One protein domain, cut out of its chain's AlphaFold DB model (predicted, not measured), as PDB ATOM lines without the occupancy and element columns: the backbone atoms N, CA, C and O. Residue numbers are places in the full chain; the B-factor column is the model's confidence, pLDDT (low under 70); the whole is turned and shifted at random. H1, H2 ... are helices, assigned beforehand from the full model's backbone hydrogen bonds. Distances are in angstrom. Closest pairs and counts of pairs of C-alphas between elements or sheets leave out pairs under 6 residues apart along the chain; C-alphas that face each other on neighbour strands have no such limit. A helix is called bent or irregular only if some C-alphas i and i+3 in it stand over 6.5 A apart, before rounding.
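Overview. This is residues 31 to 114 of the 156 residues of an uncharacterized protein of Rhizophagus irregularis (UniProt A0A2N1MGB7). What does the model look like? Four short helices, with few contacts between them, are set round two long loops of residues 49 to 67 and 75 to 86 that link H1 to H2 and H2 to H3; H3 comes close to each of the other three, to H1 at Trp 88, to H2 at Tyr 89 and to H4 at its last residue, Ile 96. The loop of residues 75 to 86 lies at one end of the longest axis and H4 at the other. What makes it up? The printed part has 84 residues with four named helices, H1, H2, H3 and H4 in that order, and no named strand. The class is all helix, with 38 of the 84 residues, under half, in named elements. The whole is compact, with a radius of gyration of the C-alphas of 12.7 A and spans of 38 by 27 by 22 A.

Arrangement. How does H1, residues 36 to 48, stand to H3, residues 87 to 96? They are close but not clearly touching, the closest C-alphas being those of His 42 and Trp 88, 7.1 A apart. They run opposite ways at a steep tilt of 59 degrees. Where do H2, residues 68 to 74, and H4, residues 105 to 112, stand? H2 is close to H3 but not clearly touching, about perpendicular at 77 degrees, with the closest C-alphas, of Trp 68 and Tyr 89, 7.5 A apart. H4 is likewise close to H3 but not clearly touching, about perpendicular at 82 degrees, with the closest C-alphas, of Ile 96 and Ile 107, 6.5 A apart. H1 and H2, H1 and H4, and H2 and H4 are apart. How do the backbones run? Every O i to N i+4 pair is within hydrogen-bond range in H2 and H3, against 7 of 9 in H1 and 2 of 4 in H4.

Along the chain. Where does H1 begin? C-alpha 36 is at (128.802, 150.315, 117.712), and H1 measures 18.6 A from first to last C-alpha. H1 is irregular: C-alphas 41 and 44 are 7.7 A apart. Where do the later helices lie? H2 measures 10.0 A, H3 14.4 A and H4 10.0 A from first to last C-alpha, and H4 ends with C-alpha 112 at (105.440, 155.473, 121.154).

Size, cuts and confidence. How far does it reach, and is it cut? The two C-alphas farthest apart, of Ser 80 and Thr 113, are 40.0 A apart, and the printed part has no cut. Which links are long? Those from H1 to H2, 19 residues, and from H2 to H3, 12 residues, are long. Where is confidence low? The pLDDT is under 70 at residue 61, residues 74 to 83 and residues 112 to 114.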
ATOM      1  N   GLU A  31     122.687 149.568 122.673       83.12
ATOM      2  CA  GLU A  31     123.422 149.265 121.441       83.12
ATOM      3  C   GLU A  31     122.735 149.817 120.183       83.12
ATOM      4  O   GLU A  31     123.420 150.257 119.268       83.12
ATOM      5  N   ASP A  32     121.400 149.881 120.170       81.69
ATOM      6  CA  ASP A  32     120.636 150.385 119.020       81.69
ATOM      7  C   ASP A  32     120.612 151.919 118.951       81.69
ATOM      8  O   ASP A  32     120.258 152.507 117.930       81.69
ATOM      9  N   ILE A  33     120.965 152.583 120.054       82.56
ATOM     10  CA  ILE A  33     120.942 154.045 120.170       82.56
ATOM     11  C   ILE A  33     122.323 154.631 119.904       82.56
ATOM     12  O   ILE A  33     122.438 155.727 119.359       82.56
ATOM     13  N   VAL A  34     123.372 153.939 120.346       82.62
ATOM     14  CA  VAL A  34     124.729 154.473 120.363       82.62
ATOM     15  C   VAL A  34     125.600 153.761 119.335       82.62
ATOM     16  O   VAL A  34     125.503 152.551 119.171       82.62
ATOM     17  N   ASP A  35     126.511 154.493 118.693       84.06
ATOM     18  CA  ASP A  35     127.434 153.927 117.707       84.06
ATOM     19  C   ASP A  35     128.135 152.655 118.219       84.06
ATOM     20  O   ASP A  35     128.701 152.632 119.318       84.06
ATOM     21  N   SER A  36     128.197 151.617 117.379       80.62
ATOM     22  CA  SER A  36     128.802 150.315 117.712       80.62
ATOM     23  C   SER A  36     130.236 150.428 118.268       80.62
ATOM     24  O   SER A  36     130.611 149.738 119.225       80.62
ATOM     25  N   ALA A  37     131.032 151.363 117.735       80.88
ATOM     26  CA  ALA A  37     132.391 151.634 118.209       80.88
ATOM     27  C   ALA A  37     132.414 152.224 119.630       80.88
ATOM     28  O   ALA A  37     133.288 151.903 120.442       80.88
ATOM     29  N   TYR A  38     131.444 153.077 119.949       81.94
ATOM     30  CA  TYR A  38     131.307 153.659 121.274       81.94
ATOM     31  C   TYR A  38     130.779 152.632 122.278       81.94
ATOM     32  O   TYR A  38     131.308 152.546 123.393       81.94
ATOM     33  N   TYR A  39     129.773 151.844 121.887       81.19
ATOM     34  CA  TYR A  39     129.188 150.811 122.738       81.19
ATOM     35  C   TYR A  39     130.240 149.769 123.119       81.19
ATOM     36  O   TYR A  39     130.465 149.527 124.304       81.19
ATOM     37  N   SER A  40     131.015 149.275 122.149       80.31
ATOM     38  CA  SER A  40     132.113 148.325 122.387       80.31
ATOM     39  C   SER A  40     133.135 148.818 123.417       80.31
ATOM     40  O   SER A  40     133.647 148.030 124.208       80.31
ATOM     41  N   LYS A  41     133.403 150.129 123.453       84.31
ATOM     42  CA  LYS A  41     134.357 150.746 124.385       84.31
ATOM     43  C   LYS A  41     133.821 150.882 125.813       84.31
ATOM     44  O   LYS A  41     134.608 150.886 126.760       84.31
ATOM     45  N   HIS A  42     132.511 151.044 125.980       82.50
ATOM     46  CA  HIS A  42     131.893 151.335 127.278       82.50
ATOM     47  C   HIS A  42     131.043 150.187 127.835       82.50
ATOM     48  O   HIS A  42     130.635 150.269 128.994       82.50
ATOM     49  N   ARG A  43     130.832 149.108 127.066       79.88
ATOM     50  CA  ARG A  43     129.977 147.968 127.431       79.88
ATOM     51  C   ARG A  43     130.313 147.360 128.790       79.88
ATOM     52  O   ARG A  43     129.406 147.085 129.557       79.88
ATOM     53  N   GLU A  44     131.596 147.198 129.124       79.19
ATOM     54  CA  GLU A  44     131.999 146.546 130.380       79.19
ATOM     55  C   GLU A  44     131.588 147.390 131.588       79.19
ATOM     56  O   GLU A  44     130.977 146.887 132.524       79.19
ATOM     57  N   ARG A  45     131.797 148.709 131.513       80.06
ATOM     58  CA  ARG A  45     131.399 149.656 132.568       80.06
ATOM     59  C   ARG A  45     129.886 149.802 132.700       80.06
ATOM     60  O   ARG A  45     129.388 150.114 133.780       80.06
ATOM     61  N   LEU A  46     129.168 149.654 131.590       80.38
ATOM     62  CA  LEU A  46     127.709 149.639 131.566       80.38
ATOM     63  C   LEU A  46     127.180 148.347 132.210       80.38
ATOM     64  O   LEU A  46     126.311 148.409 133.079       80.38
ATOM     65  N   HIS A  47     127.789 147.205 131.885       79.88
ATOM     66  CA  HIS A  47     127.462 145.898 132.451       79.88
ATOM     67  C   HIS A  47     127.751 145.819 133.958       79.88
ATOM     68  O   HIS A  47     126.913 145.338 134.712       79.88
ATOM     69  N   GLU A  48     128.874 146.367 134.435       75.38
ATOM     70  CA  GLU A  48     129.185 146.490 135.873       75.38
ATOM     71  C   GLU A  48     128.102 147.244 136.658       75.38
ATOM     72  O   GLU A  48     127.912 147.021 137.851       75.38
ATOM     73  N   LYS A  49     127.392 148.159 135.993       73.19
ATOM     74  CA  LYS A  49     126.305 148.953 136.578       73.19
ATOM     75  C   LYS A  49     124.925 148.357 136.310       73.19
ATOM     76  O   LYS A  49     123.932 148.969 136.697       73.19
ATOM     77  N   ASN A  50     124.862 147.195 135.659       75.06
ATOM     78  CA  ASN A  50     123.643 146.558 135.166       75.06
ATOM     79  C   ASN A  50     122.802 147.475 134.259       75.06
ATOM     80  O   ASN A  50     121.576 147.440 134.318       75.06
ATOM     81  N   ILE A  51     123.448 148.306 133.437       80.12
ATOM     82  CA  ILE A  51     122.799 149.227 132.495       80.12
ATOM     83  C   ILE A  51     122.973 148.674 131.077       80.12
ATOM     84  O   ILE A  51     124.018 148.845 130.465       80.12
ATOM     85  N   LEU A  52     121.952 148.004 130.558       81.62
ATOM     86  CA  LEU A  52     121.916 147.404 129.220       81.62
ATOM     87  C   LEU A  52     120.861 148.059 128.317       81.62
ATOM     88  O   LEU A  52     121.019 148.102 127.098       81.62
ATOM     89  N   PHE A  53     119.806 148.608 128.915       83.94
ATOM     90  CA  PHE A  53     118.665 149.178 128.213       83.94
ATOM     91  C   PHE A  53     118.470 150.648 128.562       83.94
ATOM     92  O   PHE A  53     118.736 151.083 129.688       83.94
ATOM     93  N   LEU A  54     117.927 151.402 127.609       83.81
ATOM     94  CA  LEU A  54     117.592 152.807 127.805       83.81
ATOM     95  C   LEU A  54     116.578 152.990 128.942       83.81
ATOM     96  O   LEU A  54     116.732 153.900 129.754       83.81
ATOM     97  N   ASP A  55     115.596 152.089 129.049       81.81
ATOM     98  CA  ASP A  55     114.546 152.089 130.079       81.81
ATOM     99  C   ASP A  55     115.090 152.186 131.518       81.81
ATOM    100  O   ASP A  55     114.394 152.625 132.429       81.81
ATOM    101  N   GLN A  56     116.345 151.793 131.744       79.31
ATOM    102  CA  GLN A  56     116.959 151.772 133.073       79.31
ATOM    103  C   GLN A  56     117.521 153.129 133.507       79.31
ATOM    104  O   GLN A  56     117.695 153.368 134.704       79.31
ATOM    105  N   ILE A  57     117.818 154.006 132.546       83.81
ATOM    106  CA  ILE A  57     118.415 155.324 132.786       83.81
ATOM    107  C   ILE A  57     117.441 156.472 132.523       83.81
ATOM    108  O   ILE A  57     117.797 157.620 132.766       83.81
ATOM    109  N   ILE A  58     116.218 156.190 132.080       81.94
ATOM    110  CA  ILE A  58     115.154 157.181 131.886       81.94
ATOM    111  C   ILE A  58     114.094 157.087 132.988       81.94
ATOM    112  O   ILE A  58     114.011 156.105 133.728       81.94
ATOM    113  N   SER A  59     113.299 158.141 133.133       80.25
ATOM    114  CA  SER A  59     112.168 158.152 134.057       80.25
ATOM    115  C   SER A  59     111.070 157.176 133.623       80.25
ATOM    116  O   SER A  59     110.935 156.851 132.445       80.25
ATOM    117  N   GLY A  60     110.262 156.708 134.579       70.81
ATOM    118  CA  GLY A  60     109.185 155.745 134.324       70.81
ATOM    119  C   GLY A  60     108.072 156.283 133.417       70.81
ATOM    120  O   GLY A  60     107.418 155.508 132.725       70.81
ATOM    121  N   ASP A  61     107.897 157.604 133.378       69.69
ATOM    122  CA  ASP A  61     107.017 158.310 132.436       69.69
ATOM    123  C   ASP A  61     107.656 158.517 131.049       69.69
ATOM    124  O   ASP A  61     107.012 159.042 130.146       69.69
ATOM    125  N   LYS A  62     108.916 158.094 130.873       78.75
ATOM    126  CA  LYS A  62     109.691 158.146 129.624       78.75
ATOM    127  C   LYS A  62     109.835 159.560 129.043       78.75
ATOM    128  O   LYS A  62     110.001 159.712 127.836       78.75
ATOM    129  N   SER A  63     109.776 160.593 129.887       76.62
ATOM    130  CA  SER A  63     109.868 161.996 129.456       76.62
ATOM    131  C   SER A  63     111.279 162.580 129.577       76.62
ATOM    132  O   SER A  63     111.673 163.434 128.782       76.62
ATOM    133  N   HIS A  64     112.066 162.107 130.544       82.06
ATOM    134  CA  HIS A  64     113.372 162.673 130.873       82.06
ATOM    135  C   HIS A  64     114.398 161.607 131.268       82.06
ATOM    136  O   HIS A  64     114.056 160.500 131.695       82.06
ATOM    137  N   LEU A  65     115.677 161.959 131.135       86.38
ATOM    138  CA  LEU A  65     116.799 161.151 131.609       86.38
ATOM    139  C   LEU A  65     116.922 161.266 133.137       86.38
ATOM    140  O   LEU A  65     116.812 162.353 133.708       86.38
ATOM    141  N   LEU A  66     117.198 160.153 133.817       84.25
ATOM    142  CA  LEU A  66     117.469 160.161 135.250       84.25
ATOM    143  C   LEU A  66     118.768 160.912 135.549       84.25
ATOM    144  O   LEU A  66     119.777 160.786 134.850       84.25
ATOM    145  N   LEU A  67     118.767 161.647 136.658       83.44
ATOM    146  CA  LEU A  67     119.977 162.278 137.174       83.44
ATOM    147  C   LEU A  67     121.040 161.224 137.498       83.44
ATOM    148  O   LEU A  67     120.723 160.156 138.029       83.44
ATOM    149  N   TRP A  68     122.311 161.568 137.281       82.19
ATOM    150  CA  TRP A  68     123.454 160.703 137.590       82.19
ATOM    151  C   TRP A  68     123.376 160.096 138.998       82.19
ATOM    152  O   TRP A  68     123.542 158.892 139.175       82.19
ATOM    153  N   LYS A  69     123.017 160.908 139.999       77.12
ATOM    154  CA  LYS A  69     122.843 160.463 141.392       77.12
ATOM    155  C   LYS A  69     121.782 159.368 141.535       77.12
ATOM    156  O   LYS A  69     122.006 158.395 142.249       77.12
ATOM    157  N   ASN A  70     120.662 159.487 140.824       76.31
ATOM    158  CA  ASN A  70     119.566 158.517 140.876       76.31
ATOM    159  C   ASN A  70     119.972 157.188 140.230       76.31
ATOM    160  O   ASN A  70     119.625 156.126 140.742       76.31
ATOM    161  N   ILE A  71     120.747 157.244 139.142       77.75
ATOM    162  CA  ILE A  71     121.304 156.054 138.486       77.75
ATOM    163  C   ILE A  71     122.274 155.334 139.428       77.75
ATOM    164  O   ILE A  71     122.212 154.117 139.563       77.75
ATOM    165  N   LEU A  72     123.140 156.071 140.127       75.25
ATOM    166  CA  LEU A  72     124.083 155.483 141.084       75.25
ATOM    167  C   LEU A  72     123.398 154.853 142.294       75.25
ATOM    168  O   LEU A  72     123.831 153.791 142.731       75.25
ATOM    169  N   ILE A  73     122.337 155.482 142.811       70.69
ATOM    170  CA  ILE A  73     121.515 154.918 143.889       70.69
ATOM    171  C   ILE A  73     120.877 153.604 143.425       70.69
ATOM    172  O   ILE A  73     120.968 152.604 144.128       70.69
ATOM    173  N   LYS A  74     120.298 153.581 142.216       69.50
ATOM    174  CA  LYS A  74     119.729 152.362 141.613       69.50
ATOM    175  C   LYS A  74     120.773 151.267 141.378       69.50
ATOM    176  O   LYS A  74     120.453 150.094 141.510       69.50
ATOM    177  N   ALA A  75     122.004 151.648 141.048       65.62
ATOM    178  CA  ALA A  75     123.124 150.732 140.853       65.62
ATOM    179  C   ALA A  75     123.870 150.385 142.159       65.62
ATOM    180  O   ALA A  75     124.946 149.799 142.096       65.62
ATOM    181  N   TYR A  76     123.339 150.774 143.328       63.28
ATOM    182  CA  TYR A  76     123.924 150.518 144.652       63.28
ATOM    183  C   TYR A  76     125.389 150.962 144.790       63.28
ATOM    184  O   TYR A  76     126.169 150.390 145.551       63.28
ATOM    185  N   VAL A  77     125.784 152.016 144.071       63.28
ATOM    186  CA  VAL A  77     127.148 152.544 144.140       63.28
ATOM    187  C   VAL A  77     127.306 153.352 145.435       63.28
ATOM    188  O   VAL A  77     126.571 154.331 145.621       63.28
ATOM    189  N   PRO A  78     128.279 153.016 146.307       61.19
ATOM    190  CA  PRO A  78     128.529 153.743 147.549       61.19
ATOM    191  C   PRO A  78     128.674 155.248 147.322       61.19
ATOM    192  O   PRO A  78     129.379 155.671 146.406       61.19
ATOM    193  N   VAL A  79     128.066 156.060 148.193       57.69
ATOM    194  CA  VAL A  79     128.063 157.536 148.108       57.69
ATOM    195  C   VAL A  79     129.479 158.123 147.998       57.69
ATOM    196  O   VAL A  79     129.697 159.116 147.305       57.69
ATOM    197  N   SER A  80     130.472 157.462 148.597       56.94
ATOM    198  CA  SER A  80     131.891 157.831 148.517       56.94
ATOM    199  C   SER A  80     132.467 157.807 147.092       56.94
ATOM    200  O   SER A  80     133.357 158.604 146.787       56.94
ATOM    201  N   LEU A  81     131.939 156.951 146.211       60.88
ATOM    202  CA  LEU A  81     132.363 156.783 144.817       60.88
ATOM    203  C   LEU A  81     131.556 157.651 143.833       60.88
ATOM    204  O   LEU A  81     131.864 157.684 142.643       60.88
ATOM    205  N   GLN A  82     130.558 158.407 144.305       63.88
ATOM    206  CA  GLN A  82     129.627 159.172 143.458       63.88
ATOM    207  C   GLN A  82     130.163 160.539 142.986       63.88
ATOM    208  O   GLN A  82     129.398 161.388 142.533       63.88
ATOM    209  N   ARG A  83     131.473 160.797 143.096       64.06
ATOM    210  CA  ARG A  83     132.020 162.164 142.995       64.06
ATOM    211  C   ARG A  83     132.082 162.750 141.584       64.06
ATOM    212  O   ARG A  83     132.058 163.970 141.462       64.06
ATOM    213  N   LYS A  84     132.197 161.932 140.533       78.56
ATOM    214  CA  LYS A  84     132.350 162.428 139.155       78.56
ATOM    215  C   LYS A  84     131.324 161.791 138.229       78.56
ATOM    216  O   LYS A  84     131.130 160.576 138.269       78.56
ATOM    217  N   GLU A  85     130.682 162.615 137.405       82.44
ATOM    218  CA  GLU A  85     129.850 162.133 136.301       82.44
ATOM    219  C   GLU A  85     130.709 161.307 135.350       82.44
ATOM    220  O   GLU A  85     131.809 161.711 134.953       82.44
ATOM    221  N   ALA A  86     130.240 160.103 135.030       83.25
ATOM    222  CA  ALA A  86     130.944 159.267 134.081       83.25
ATOM    223  C   ALA A  86     130.837 159.889 132.689       83.25
ATOM    224  O   ALA A  86     129.759 160.305 132.275       83.25
ATOM    225  N   LYS A  87     131.944 159.876 131.939       85.56
ATOM    226  CA  LYS A  87     131.955 160.378 130.559       85.56
ATOM    227  C   LYS A  87     130.871 159.711 129.702       85.56
ATOM    228  O   LYS A  87     130.224 160.366 128.901       85.56
ATOM    229  N   TRP A  88     130.614 158.422 129.938       85.12
ATOM    230  CA  TRP A  88     129.590 157.735 129.167       85.12
ATOM    231  C   TRP A  88     128.181 158.298 129.403       85.12
ATOM    232  O   TRP A  88     127.360 158.303 128.492       85.12
ATOM    233  N   TYR A  89     127.905 158.786 130.616       86.88
ATOM    234  CA  TYR A  89     126.619 159.376 130.970       86.88
ATOM    235  C   TYR A  89     126.442 160.731 130.290       86.88
ATOM    236  O   TYR A  89     125.380 160.992 129.737       86.88
ATOM    237  N   THR A  90     127.483 161.569 130.277       87.50
ATOM    238  CA  THR A  90     127.435 162.866 129.584       87.50
ATOM    239  C   THR A  90     127.252 162.695 128.080       87.50
ATOM    240  O   THR A  90     126.476 163.423 127.470       87.50
ATOM    241  N   ASP A  91     127.920 161.702 127.498       86.81
ATOM    242  CA  ASP A  91     127.841 161.416 126.068       86.81
ATOM    243  C   ASP A  91     126.434 160.900 125.696       86.81
ATOM    244  O   ASP A  91     125.814 161.433 124.776       86.81
ATOM    245  N   ILE A  92     125.869 159.956 126.467       86.12
ATOM    246  CA  ILE A  92     124.479 159.499 126.276       86.12
ATOM    247  C   ILE A  92     123.492 160.647 126.487       86.12
ATOM    248  O   ILE A  92     122.582 160.815 125.684       86.12
ATOM    249  N   ARG A  93     123.671 161.465 127.529       88.75
ATOM    250  CA  ARG A  93     122.819 162.628 127.804       88.75
ATOM    251  C   ARG A  93     122.758 163.559 126.599       88.75
ATOM    252  O   ARG A  93     121.664 163.903 126.171       88.75
ATOM    253  N   ASN A  94     123.902 163.908 126.021       87.56
ATOM    254  CA  ASN A  94     123.959 164.775 124.842       87.56
ATOM    255  C   ASN A  94     123.307 164.142 123.603       87.56
ATOM    256  O   ASN A  94     122.794 164.860 122.753       87.56
ATOM    257  N   LEU A  95     123.319 162.812 123.505       86.44
ATOM    258  CA  LEU A  95     122.716 162.083 122.396       86.44
ATOM    259  C   LEU A  95     121.186 162.012 122.508       86.44
ATOM    260  O   LEU A  95     120.470 162.195 121.523       86.44
ATOM    261  N   ILE A  96     120.674 161.735 123.709       85.88
ATOM    262  CA  ILE A  96     119.257 161.405 123.904       85.88
ATOM    263  C   ILE A  96     118.405 162.571 124.398       85.88
ATOM    264  O   ILE A  96     117.188 162.426 124.396       85.88
ATOM    265  N   THR A  97     118.996 163.681 124.855       87.12
ATOM    266  CA  THR A  97     118.249 164.831 125.394       87.12
ATOM    267  C   THR A  97     118.343 166.063 124.501       87.12
ATOM    268  O   THR A  97     119.343 166.261 123.813       87.12
ATOM    269  N   SER A  98     117.300 166.893 124.531       83.56
ATOM    270  CA  SER A  98     117.212 168.134 123.742       83.56
ATOM    271  C   SER A  98     117.762 169.333 124.508       83.56
ATOM    272  O   SER A  98     118.494 170.157 123.968       83.56
ATOM    273  N   ASP A  99     117.444 169.400 125.795       82.69
ATOM    274  CA  ASP A  99     117.791 170.482 126.712       82.69
ATOM    275  C   ASP A  99     118.578 169.963 127.919       82.69
ATOM    276  O   ASP A  99     118.560 170.548 129.004       82.69
ATOM    277  N   SER A 100     119.286 168.840 127.741       79.44
ATOM    278  CA  SER A 100     120.059 168.211 128.806       79.44
ATOM    279  C   SER A 100     119.196 167.551 129.904       79.44
ATOM    280  O   SER A 100     119.750 167.051 130.889       79.44
ATOM    281  N   ILE A 101     117.864 167.526 129.770       76.88
ATOM    282  CA  ILE A 101     116.934 166.935 130.748       76.88
ATOM    283  C   ILE A 101     115.882 166.075 130.034       76.88
ATOM    284  O   ILE A 101     115.782 164.873 130.292       76.88
ATOM    285  N   HIS A 102     115.126 166.675 129.124       85.62
ATOM    286  CA  HIS A 102     114.028 166.059 128.394       85.62
ATOM    287  C   HIS A 102     114.545 165.255 127.209       85.62
ATOM    288  O   HIS A 102     115.446 165.689 126.483       85.62
ATOM    289  N   LEU A 103     113.957 164.077 127.004       85.50
ATOM    290  CA  LEU A 103     114.325 163.206 125.896       85.50
ATOM    291  C   LEU A 103     113.983 163.856 124.549       85.50
ATOM    292  O   LEU A 103     112.987 164.564 124.402       85.50
ATOM    293  N   ASN A 104     114.828 163.603 123.555       88.12
ATOM    294  CA  ASN A 104     114.607 163.996 122.173       88.12
ATOM    295  C   ASN A 104     113.360 163.304 121.626       88.12
ATOM    296  O   ASN A 104     113.117 162.131 121.908       88.12
ATOM    297  N   GLN A 105     112.620 164.002 120.765       82.44
ATOM    298  CA  GLN A 105     111.391 163.471 120.178       82.44
ATOM    299  C   GLN A 105     111.623 162.138 119.447       82.44
ATOM    300  O   GLN A 105     110.801 161.235 119.569       82.44
ATOM    301  N   SER A 106     112.771 161.972 118.778       84.19
ATOM    302  CA  SER A 106     113.172 160.713 118.135       84.19
ATOM    303  C   SER A 106     113.282 159.547 119.124       84.19
ATOM    304  O   SER A 106     112.904 158.430 118.796       84.19
ATOM    305  N   ILE A 107     113.752 159.804 120.348       84.06
ATOM    306  CA  ILE A 107     113.861 158.796 121.410       84.06
ATOM    307  C   ILE A 107     112.488 158.515 122.021       84.06
ATOM    308  O   ILE A 107     112.122 157.360 122.216       84.06
ATOM    309  N   THR A 108     111.687 159.551 122.277       82.06
ATOM    310  CA  THR A 108     110.316 159.391 122.780       82.06
ATOM    311  C   THR A 108     109.448 158.578 121.810       82.06
ATOM    312  O   THR A 108     108.648 157.748 122.242       82.06
ATOM    313  N   GLN A 109     109.640 158.749 120.499       81.69
ATOM    314  CA  GLN A 109     108.948 157.977 119.462       81.69
ATOM    315  C   GLN A 109     109.268 156.480 119.509       81.69
ATOM    316  O   GLN A 109     108.360 155.686 119.266       81.69
ATOM    317  N   LEU A 110     110.489 156.082 119.893       79.38
ATOM    318  CA  LEU A 110     110.833 154.666 120.087       79.38
ATOM    319  C   LEU A 110     109.972 154.010 121.169       79.38
ATOM    320  O   LEU A 110     109.730 152.812 121.132       79.38
ATOM    321  N   PHE A 111     109.484 154.782 122.137       72.44
ATOM    322  CA  PHE A 111     108.539 154.269 123.119       72.44
ATOM    323  C   PHE A 111     107.102 154.303 122.608       72.44
ATOM    324  O   PHE A 111     106.346 153.391 122.932       72.44
ATOM    325  N   GLY A 112     106.744 155.315 121.809       64.06
ATOM    326  CA  GLY A 112     105.440 155.473 121.154       64.06
ATOM    327  C   GLY A 112     105.064 154.302 120.248       64.06
ATOM    328  O   GLY A 112     103.952 153.795 120.343       64.06
ATOM    329  N   THR A 113     106.003 153.808 119.438       57.50
ATOM    330  CA  THR A 113     105.806 152.616 118.590       57.50
ATOM    331  C   THR A 113     105.624 151.326 119.397       57.50
ATOM    332  O   THR A 113     105.025 150.374 118.914       57.50
ATOM    333  N   TYR A 114     106.099 151.294 120.645       51.94
ATOM    334  CA  TYR A 114     105.996 150.147 121.555       51.94
ATOM    335  C   TYR A 114     104.813 150.222 122.539       51.94
ATOM    336  O   TYR A 114     104.675 149.323 123.384       51.94
TER     337      TYR A 114